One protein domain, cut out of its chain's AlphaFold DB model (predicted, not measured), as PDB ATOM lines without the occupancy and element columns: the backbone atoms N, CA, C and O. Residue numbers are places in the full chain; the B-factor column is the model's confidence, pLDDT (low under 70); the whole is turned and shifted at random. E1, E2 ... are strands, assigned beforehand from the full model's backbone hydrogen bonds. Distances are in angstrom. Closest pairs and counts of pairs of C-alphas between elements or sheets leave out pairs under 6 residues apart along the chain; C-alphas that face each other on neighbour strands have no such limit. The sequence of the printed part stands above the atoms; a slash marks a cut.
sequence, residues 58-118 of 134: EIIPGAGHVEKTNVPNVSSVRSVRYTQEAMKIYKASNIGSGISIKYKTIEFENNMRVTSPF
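This is residues 58 to 118 of the 134 residues of the protein "Hypothetical protein" of Rotaria magnacalcarata (UniProt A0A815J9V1). There is little regular structure: a small three-stranded sheet, E1 E2 E3, makes one end, and strand E4, paired with residues 58 to 59, the other, with unnamed stretches 60 to 78 and 103 to 111 between them. The 61 printed residues hold no named helix and four strands, E1 to E4 in chain order, with 18 residues; the class is all strand. The whole is only just loose, close to extended, radius of gyration of the C-alphas 15.5 A, spanning 46 by 24 by 19 A.

From C-alpha 58 at (7.560, 36.750, -37.720), residues 58 to 78 hold no named element. E1 is residues 79 to 82, 10.1 A from first to last C-alpha; E2, 86 to 90, 13.0 A; E3, 99 to 102, 10.0 A; E4, 112 to 116, 12.0 A, ending at (10.914, 28.524, -40.796).

E1, E2 and E3 form a meander, each the antiparallel neighbour of the one before. In hairpin E1 and E2, 165 degrees, N 81 and O 88 are 2.8 A apart; in hairpin E2 and E3, 163 degrees, N 87 and O 101 are 2.8 A apart. E4 is apart from these three strands.

The farthest C-alphas, Gly 96 and Ser 116, are 46.9 A apart. The printed part has no cut and no long link between strands. pLDDT is under 70 at residues 63 to 76, 91 to 95, 105 to 110 and 117 to 118.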
ATOM      1  N   GLU A  58       7.316  35.347 -38.007       87.00
ATOM      2  CA  GLU A  58       7.560  36.750 -37.720       87.00
ATOM      3  C   GLU A  58       6.279  37.552 -37.931       87.00
ATOM      4  O   GLU A  58       5.463  37.241 -38.804       87.00
ATOM      5  N   ILE A  59       6.127  38.602 -37.131       85.00
ATOM      6  CA  ILE A  59       5.108  39.619 -37.356       85.00
ATOM      7  C   ILE A  59       5.712  40.633 -38.323       85.00
ATOM      8  O   ILE A  59       6.743  41.224 -38.010       85.00
ATOM      9  N   ILE A  60       5.085  40.835 -39.479       82.50
ATOM     10  CA  ILE A  60       5.456  41.862 -40.451       82.50
ATOM     11  C   ILE A  60       4.991  43.216 -39.890       82.50
ATOM     12  O   ILE A  60       3.781  43.464 -39.832       82.50
ATOM     13  N   PRO A  61       5.907  44.103 -39.466       73.31
ATOM     14  CA  PRO A  61       5.527  45.394 -38.907       73.31
ATOM     15  C   PRO A  61       4.849  46.257 -39.975       73.31
ATOM     16  O   PRO A  61       5.332  46.345 -41.102       73.31
ATOM     17  N   GLY A  62       3.733  46.899 -39.627       71.31
ATOM     18  CA  GLY A  62       2.979  47.755 -40.550       71.31
ATOM     19  C   GLY A  62       2.084  47.009 -41.549       71.31
ATOM     20  O   GLY A  62       1.344  47.663 -42.272       71.31
ATOM     21  N   ALA A  63       2.110  45.673 -41.562       66.38
ATOM     22  CA  ALA A  63       1.108  44.848 -42.230       66.38
ATOM     23  C   ALA A  63       0.054  44.363 -41.219       66.38
ATOM     24  O   ALA A  63       0.305  44.339 -40.010       66.38
ATOM     25  N   GLY A  64      -1.111  43.943 -41.714       62.81
ATOM     26  CA  GLY A  64      -2.244  43.517 -40.888       62.81
ATOM     27  C   GLY A  64      -3.048  44.691 -40.398       62.81
ATOM     28  O   GLY A  64      -3.113  44.965 -39.198       62.81
ATOM     29  N   HIS A  65      -3.684  45.370 -41.339       56.84
ATOM     30  CA  HIS A  65      -4.733  46.304 -41.001       56.84
ATOM     31  C   HIS A  65      -6.000  45.521 -40.656       56.84
ATOM     32  O   HIS A  65      -6.739  45.067 -41.526       56.84
ATOM     33  N   VAL A  66      -6.264  45.336 -39.362       55.84
ATOM     34  CA  VAL A  66      -7.616  44.987 -38.918       55.84
ATOM     35  C   VAL A  66      -8.354  46.301 -38.729       55.84
ATOM     36  O   VAL A  66      -8.367  46.861 -37.630       55.84
ATOM     37  N   GLU A  67      -8.999  46.805 -39.784       54.59
ATOM     38  CA  GLU A  67     -10.096  47.734 -39.528       54.59
ATOM     39  C   GLU A  67     -11.085  47.003 -38.644       54.59
ATOM     40  O   GLU A  67     -11.540  45.905 -38.978       54.59
ATOM     41  N   LYS A  68     -11.422  47.600 -37.496       54.81
ATOM     42  CA  LYS A  68     -12.618  47.193 -36.769       54.81
ATOM     43  C   LYS A  68     -13.793  47.407 -37.711       54.81
ATOM     44  O   LYS A  68     -14.403  48.472 -37.734       54.81
ATOM     45  N   THR A  69     -14.124  46.377 -38.475       57.78
ATOM     46  CA  THR A  69     -15.327  46.331 -39.283       57.78
ATOM     47  C   THR A  69     -16.457  46.072 -38.305       57.78
ATOM     48  O   THR A  69     -16.864  44.941 -38.041       57.78
ATOM     49  N   ASN A  70     -16.930  47.153 -37.683       60.56
ATOM     50  CA  ASN A  70     -18.198  47.122 -36.983       60.56
ATOM     51  C   ASN A  70     -19.240  46.697 -38.007       60.56
ATOM     52  O   ASN A  70     -19.493  47.400 -38.983       60.56
ATOM     53  N   VAL A  71     -19.827  45.525 -37.793       66.12
ATOM     54  CA  VAL A  71     -20.936  45.063 -38.616       66.12
ATOM     55  C   VAL A  71     -22.088  46.043 -38.375       66.12
ATOM     56  O   VAL A  71     -22.536  46.155 -37.227       66.12
ATOM     57  N   PRO A  72     -22.555  46.788 -39.397       64.88
ATOM     58  CA  PRO A  72     -23.568  47.814 -39.193       64.88
ATOM     59  C   PRO A  72     -24.798  47.233 -38.493       64.88
ATOM     60  O   PRO A  72     -25.272  46.154 -38.848       64.88
ATOM     61  N   ASN A  73     -25.314  47.951 -37.494       63.94
ATOM     62  CA  ASN A  73     -26.484  47.562 -36.697       63.94
ATOM     63  C   ASN A  73     -26.313  46.303 -35.814       63.94
ATOM     64  O   ASN A  73     -27.308  45.746 -35.344       63.94
ATOM     65  N   VAL A  74     -25.079  45.870 -35.525       65.56
ATOM     66  CA  VAL A  74     -24.797  44.803 -34.547       65.56
ATOM     67  C   VAL A  74     -24.227  45.393 -33.260       65.56
ATOM     68  O   VAL A  74     -23.052  45.725 -33.181       65.56
ATOM     69  N   SER A  75     -25.051  45.468 -32.212       67.06
ATOM     70  CA  SER A  75     -24.611  45.854 -30.861       67.06
ATOM     71  C   SER A  75     -24.169  44.662 -30.001       67.06
ATOM     72  O   SER A  75     -23.528  44.834 -28.971       67.06
ATOM     73  N   SER A  76     -24.571  43.445 -30.377       68.19
ATOM     74  CA  SER A  76     -24.284  42.215 -29.637       68.19
ATOM     75  C   SER A  76     -24.426  40.999 -30.548       68.19
ATOM     76  O   SER A  76     -25.443  40.861 -31.234       68.19
ATOM     77  N   VAL A  77     -23.457  40.088 -30.497       72.12
ATOM     78  CA  VAL A  77     -23.491  38.802 -31.204       72.12
ATOM     79  C   VAL A  77     -23.811  37.699 -30.203       72.12
ATOM     80  O   VAL A  77     -23.125  37.583 -29.191       72.12
ATOM     81  N   ARG A  78     -24.838  36.883 -30.472       73.56
ATOM     82  CA  ARG A  78     -25.162  35.723 -29.623       73.56
ATOM     83  C   ARG A  78     -24.921  34.390 -30.309       73.56
ATOM     84  O   ARG A  78     -24.517  33.440 -29.650       73.56
ATOM     85  N   SER A  79     -25.149  34.312 -31.616       75.38
ATOM     86  CA  SER A  79     -24.825  33.113 -32.386       75.38
ATOM     87  C   SER A  79     -24.388  33.464 -33.795       75.38
ATOM     88  O   SER A  79     -24.932  34.380 -34.416       75.38
ATOM     89  N   VAL A  80     -23.447  32.683 -34.305       81.38
ATOM     90  CA  VAL A  80     -22.905  32.793 -35.654       81.38
ATOM     91  C   VAL A  80     -23.137  31.466 -36.364       81.38
ATOM     92  O   VAL A  80     -22.860  30.406 -35.804       81.38
ATOM     93  N   ARG A  81     -23.659  31.514 -37.588       79.69
ATOM     94  CA  ARG A  81     -23.812  30.355 -38.466       79.69
ATOM     95  C   ARG A  81     -22.949  30.550 -39.700       79.69
ATOM     96  O   ARG A  81     -23.134  31.513 -40.435       79.69
ATOM     97  N   TYR A  82     -22.059  29.607 -39.948       84.19
ATOM     98  CA  TYR A  82     -21.229  29.585 -41.144       84.19
ATOM     99  C   TYR A  82     -21.966  28.843 -42.262       84.19
ATOM    100  O   TYR A  82     -22.483  27.746 -42.044       84.19
ATOM    101  N   THR A  83     -22.056  29.449 -43.442       84.62
ATOM    102  CA  THR A  83     -22.483  28.787 -44.685       84.62
ATOM    103  C   THR A  83     -21.300  28.720 -45.651       84.62
ATOM    104  O   THR A  83     -20.194  29.111 -45.283       84.62
ATOM    105  N   GLN A  84     -21.501  28.212 -46.871       82.94
ATOM    106  CA  GLN A  84     -20.441  28.142 -47.886       82.94
ATOM    107  C   GLN A  84     -20.002  29.522 -48.401       82.94
ATOM    108  O   GLN A  84     -18.839  29.707 -48.739       82.94
ATOM    109  N   GLU A  85     -20.906  30.502 -48.435       84.25
ATOM    110  CA  GLU A  85     -20.644  31.804 -49.071       84.25
ATOM    111  C   GLU A  85     -20.573  32.973 -48.082       84.25
ATOM    112  O   GLU A  85     -20.045  34.042 -48.406       84.25
ATOM    113  N   ALA A  86     -21.130  32.793 -46.883       85.44
ATOM    114  CA  ALA A  86     -21.264  33.855 -45.906       85.44
ATOM    115  C   ALA A  86     -21.258  33.337 -44.466       85.44
ATOM    116  O   ALA A  86     -21.651  32.211 -44.162       85.44
ATOM    117  N   MET A  87     -20.900  34.230 -43.557       86.19
ATOM    118  CA  MET A  87     -21.154  34.085 -42.136       86.19
ATOM    119  C   MET A  87     -22.430  34.848 -41.782       86.19
ATOM    120  O   MET A  87     -22.585  36.018 -42.130       86.19
ATOM    121  N   LYS A  88     -23.351  34.196 -41.075       85.62
ATOM    122  CA  LYS A  88     -24.625  34.773 -40.654       85.62
ATOM    123  C   LYS A  88     -24.653  34.990 -39.147       85.62
ATOM    124  O   LYS A  88     -24.562  34.041 -38.371       85.62
ATOM    125  N   ILE A  89     -24.784  36.242 -38.738       82.44
ATOM    126  CA  ILE A  89     -24.741  36.695 -37.349       82.44
ATOM    127  C   ILE A  89     -26.166  36.936 -36.849       82.44
ATOM    128  O   ILE A  89     -26.970  37.587 -37.517       82.44
ATOM    129  N   TYR A  90     -26.473  36.447 -35.649       75.31
ATOM    130  CA  TYR A  90     -27.762  36.645 -34.991       75.31
ATOM    131  C   TYR A  90     -27.595  37.265 -33.602       75.31
ATOM    132  O   TYR A  90     -26.700  36.900 -32.830       75.31
ATOM    133  N   LYS A  91     -28.532  38.156 -33.256       68.62
ATOM    134  CA  LYS A  91     -28.669  38.731 -31.909       68.62
ATOM    135  C   LYS A  91     -29.259  37.730 -30.904       68.62
ATOM    136  O   LYS A  91     -28.917  37.773 -29.728       68.62
ATOM    137  N   ALA A  92     -30.107  36.810 -31.366       62.31
ATOM    138  CA  ALA A  92     -30.659  35.701 -30.591       62.31
ATOM    139  C   ALA A  92     -30.769  34.447 -31.476       62.31
ATOM    140  O   ALA A  92     -31.042  34.558 -32.671       62.31
ATOM    141  N   SER A  93     -30.525  33.266 -30.903       59.50
ATOM    142  CA  SER A  93     -30.385  32.007 -31.643       59.50
ATOM    143  C   SER A  93     -31.593  31.718 -32.539       59.50
ATOM    144  O   SER A  93     -32.680  31.450 -32.038       59.50
ATOM    145  N   ASN A  94     -31.381  31.740 -33.859       56.06
ATOM    146  CA  ASN A  94     -32.390  31.479 -34.898       56.06
ATOM    147  C   ASN A  94     -33.622  32.405 -34.882       56.06
ATOM    148  O   ASN A  94     -34.659  32.038 -35.430       56.06
ATOM    149  N   ILE A  95     -33.519  33.602 -34.300       63.16
ATOM    150  CA  ILE A  95     -34.605  34.589 -34.310       63.16
ATOM    151  C   ILE A  95     -34.270  35.711 -35.297       63.16
ATOM    152  O   ILE A  95     -33.204  36.329 -35.223       63.16
ATOM    153  N   GLY A  96     -35.212  35.990 -36.199       71.25
ATOM    154  CA  GLY A  96     -35.107  37.045 -37.204       71.25
ATOM    155  C   GLY A  96     -34.268  36.669 -38.428       71.25
ATOM    156  O   GLY A  96     -33.750  35.558 -38.562       71.25
ATOM    157  N   SER A  97     -34.142  37.624 -39.350       77.19
ATOM    158  CA  SER A  97     -33.438  37.433 -40.620       77.19
ATOM    159  C   SER A  97     -31.926  37.281 -40.458       77.19
ATOM    160  O   SER A  97     -31.327  36.629 -41.310       77.19
ATOM    161  N   GLY A  98     -31.326  37.792 -39.375       78.69
ATOM    162  CA  GLY A  98     -29.873  37.816 -39.150       78.69
ATOM    163  C   GLY A  98     -29.130  38.737 -40.128       78.69
ATOM    164  O   GLY A  98     -29.698  39.194 -41.117       78.69
ATOM    165  N   ILE A  99     -27.851  39.003 -39.864       83.69
ATOM    166  CA  ILE A  99     -26.984  39.780 -40.763       83.69
ATOM    167  C   ILE A  99     -26.002  38.835 -41.445       83.69
ATOM    168  O   ILE A  99     -25.297  38.084 -40.774       83.69
ATOM    169  N   SER A 100     -25.970  38.864 -42.775       84.81
ATOM    170  CA  SER A 100     -25.087  38.026 -43.588       84.81
ATOM    171  C   SER A 100     -23.883  38.828 -44.063       84.81
ATOM    172  O   SER A 100     -24.046  39.840 -44.739       84.81
ATOM    173  N   ILE A 101     -22.683  38.342 -43.761       81.44
ATOM    174  CA  ILE A 101     -21.412  38.898 -44.228       81.44
ATOM    175  C   ILE A 101     -20.802  37.890 -45.191       81.44
ATOM    176  O   ILE A 101     -20.517  36.757 -44.802       81.44
ATOM    177  N   LYS A 102     -20.628  38.274 -46.457       83.94
ATOM    178  CA  LYS A 102     -20.023  37.396 -47.464       83.94
ATOM    179  C   LYS A 102     -18.531  37.243 -47.175       83.94
ATOM    180  O   LYS A 102     -17.866  38.215 -46.830       83.94
ATOM    181  N   TYR A 103     -17.974  36.051 -47.369       74.38
ATOM    182  CA  TYR A 103     -16.537  35.860 -47.125       74.38
ATOM    183  C   TYR A 103     -15.671  36.690 -48.075       74.38
ATOM    184  O   TYR A 103     -14.657  37.230 -47.663       74.38
ATOM    185  N   LYS A 104     -16.122  36.876 -49.323       70.25
ATOM    186  CA  LYS A 104     -15.432  37.701 -50.329       70.25
ATOM    187  C   LYS A 104     -15.361  39.194 -49.983       70.25
ATOM    188  O   LYS A 104     -14.636  39.915 -50.648       70.25
ATOM    189  N   THR A 105     -16.137  39.657 -49.002       66.81
ATOM    190  CA  THR A 105     -16.102  41.050 -48.525       66.81
ATOM    191  C   THR A 105     -15.251  41.225 -47.270       66.81
ATOM    192  O   THR A 105     -15.188  42.330 -46.745       66.81
ATOM    193  N   ILE A 106     -14.641  40.151 -46.757       63.09
ATOM    194  CA  ILE A 106     -13.738  40.216 -45.612       63.09
ATOM    195  C   ILE A 106     -12.314  40.063 -46.137       63.09
ATOM    196  O   ILE A 106     -11.914  38.978 -46.561       63.09
ATOM    197  N   GLU A 107     -11.557  41.150 -46.109       59.03
ATOM    198  CA  GLU A 107     -10.124  41.120 -46.371       59.03
ATOM    199  C   GLU A 107      -9.403  40.828 -45.054       59.03
ATOM    200  O   GLU A 107      -9.546  41.553 -44.070       59.03
ATOM    201  N   PHE A 108      -8.670  39.716 -45.015       60.12
ATOM    202  CA  PHE A 108      -7.774  39.399 -43.912       60.12
ATOM    203  C   PHE A 108      -6.353  39.676 -44.374       60.12
ATOM    204  O   PHE A 108      -5.757  38.874 -45.096       60.12
ATOM    205  N   GLU A 109      -5.790  40.792 -43.936       61.78
ATOM    206  CA  GLU A 109      -4.350  40.967 -44.016       61.78
ATOM    207  C   GLU A 109      -3.705  40.205 -42.859       61.78
ATOM    208  O   GLU A 109      -3.699  40.643 -41.709       61.78
ATOM    209  N   ASN A 110      -3.174  39.020 -43.154       66.06
ATOM    210  CA  ASN A 110      -2.335  38.313 -42.195       66.06
ATOM    211  C   ASN A 110      -1.015  39.078 -42.051       66.06
ATOM    212  O   ASN A 110      -0.244  39.172 -43.002       66.06
ATOM    213  N   ASN A 111      -0.718  39.570 -40.850       80.62
ATOM    214  CA  ASN A 111       0.578  40.180 -40.537       80.62
ATOM    215  C   ASN A 111       1.625  39.181 -40.065       80.62
ATOM    216  O   ASN A 111       2.624  39.582 -39.482       80.62
ATOM    217  N   MET A 112       1.403  37.891 -40.276       80.19
ATOM    218  CA  MET A 112       2.307  36.852 -39.817       80.19
ATOM    219  C   MET A 112       2.855  36.082 -41.012       80.19
ATOM    220  O   MET A 112       2.091  35.554 -41.821       80.19
ATOM    221  N   ARG A 113       4.181  35.979 -41.097       80.88
ATOM    222  CA  ARG A 113       4.878  35.165 -42.095       80.88
ATOM    223  C   ARG A 113       5.650  34.062 -41.395       80.88
ATOM    224  O   ARG A 113       6.449  34.326 -40.506       80.88
ATOM    225  N   VAL A 114       5.425  32.819 -41.808       79.31
ATOM    226  CA  VAL A 114       6.236  31.686 -41.347       79.31
ATOM    227  C   VAL A 114       7.604  31.786 -42.022       79.31
ATOM    228  O   VAL A 114       7.694  31.715 -43.245       79.31
ATOM    229  N   THR A 115       8.653  31.985 -41.231       79.88
ATOM    230  CA  THR A 115      10.040  32.139 -41.700       79.88
ATOM    231  C   THR A 115      10.798  30.820 -41.693       79.88
ATOM    232  O   THR A 115      11.693  30.617 -42.510       79.88
ATOM    233  N   SER A 116      10.414  29.895 -40.813       72.69
ATOM    234  CA  SER A 116      10.914  28.524 -40.796       72.69
ATOM    235  C   SER A 116       9.726  27.573 -40.627       72.69
ATOM    236  O   SER A 116       9.090  27.585 -39.564       72.69
ATOM    237  N   PRO A 117       9.350  26.814 -41.677       66.44
ATOM    238  CA  PRO A 117       8.218  25.899 -41.621       66.44
ATOM    239  C   PRO A 117       8.503  24.731 -40.677       66.44
ATOM    240  O   PRO A 117       9.636  24.513 -40.252       66.44
ATOM    241  N   PHE A 118       7.441  23.989 -40.356       64.00
ATOM    242  CA  PHE A 118       7.464  22.910 -39.378       64.00
ATOM    243  C   PHE A 118       8.692  22.018 -39.538       64.00
ATOM    244  O   PHE A 118       8.912  21.493 -40.630       64.00
TER     245      PHE A 118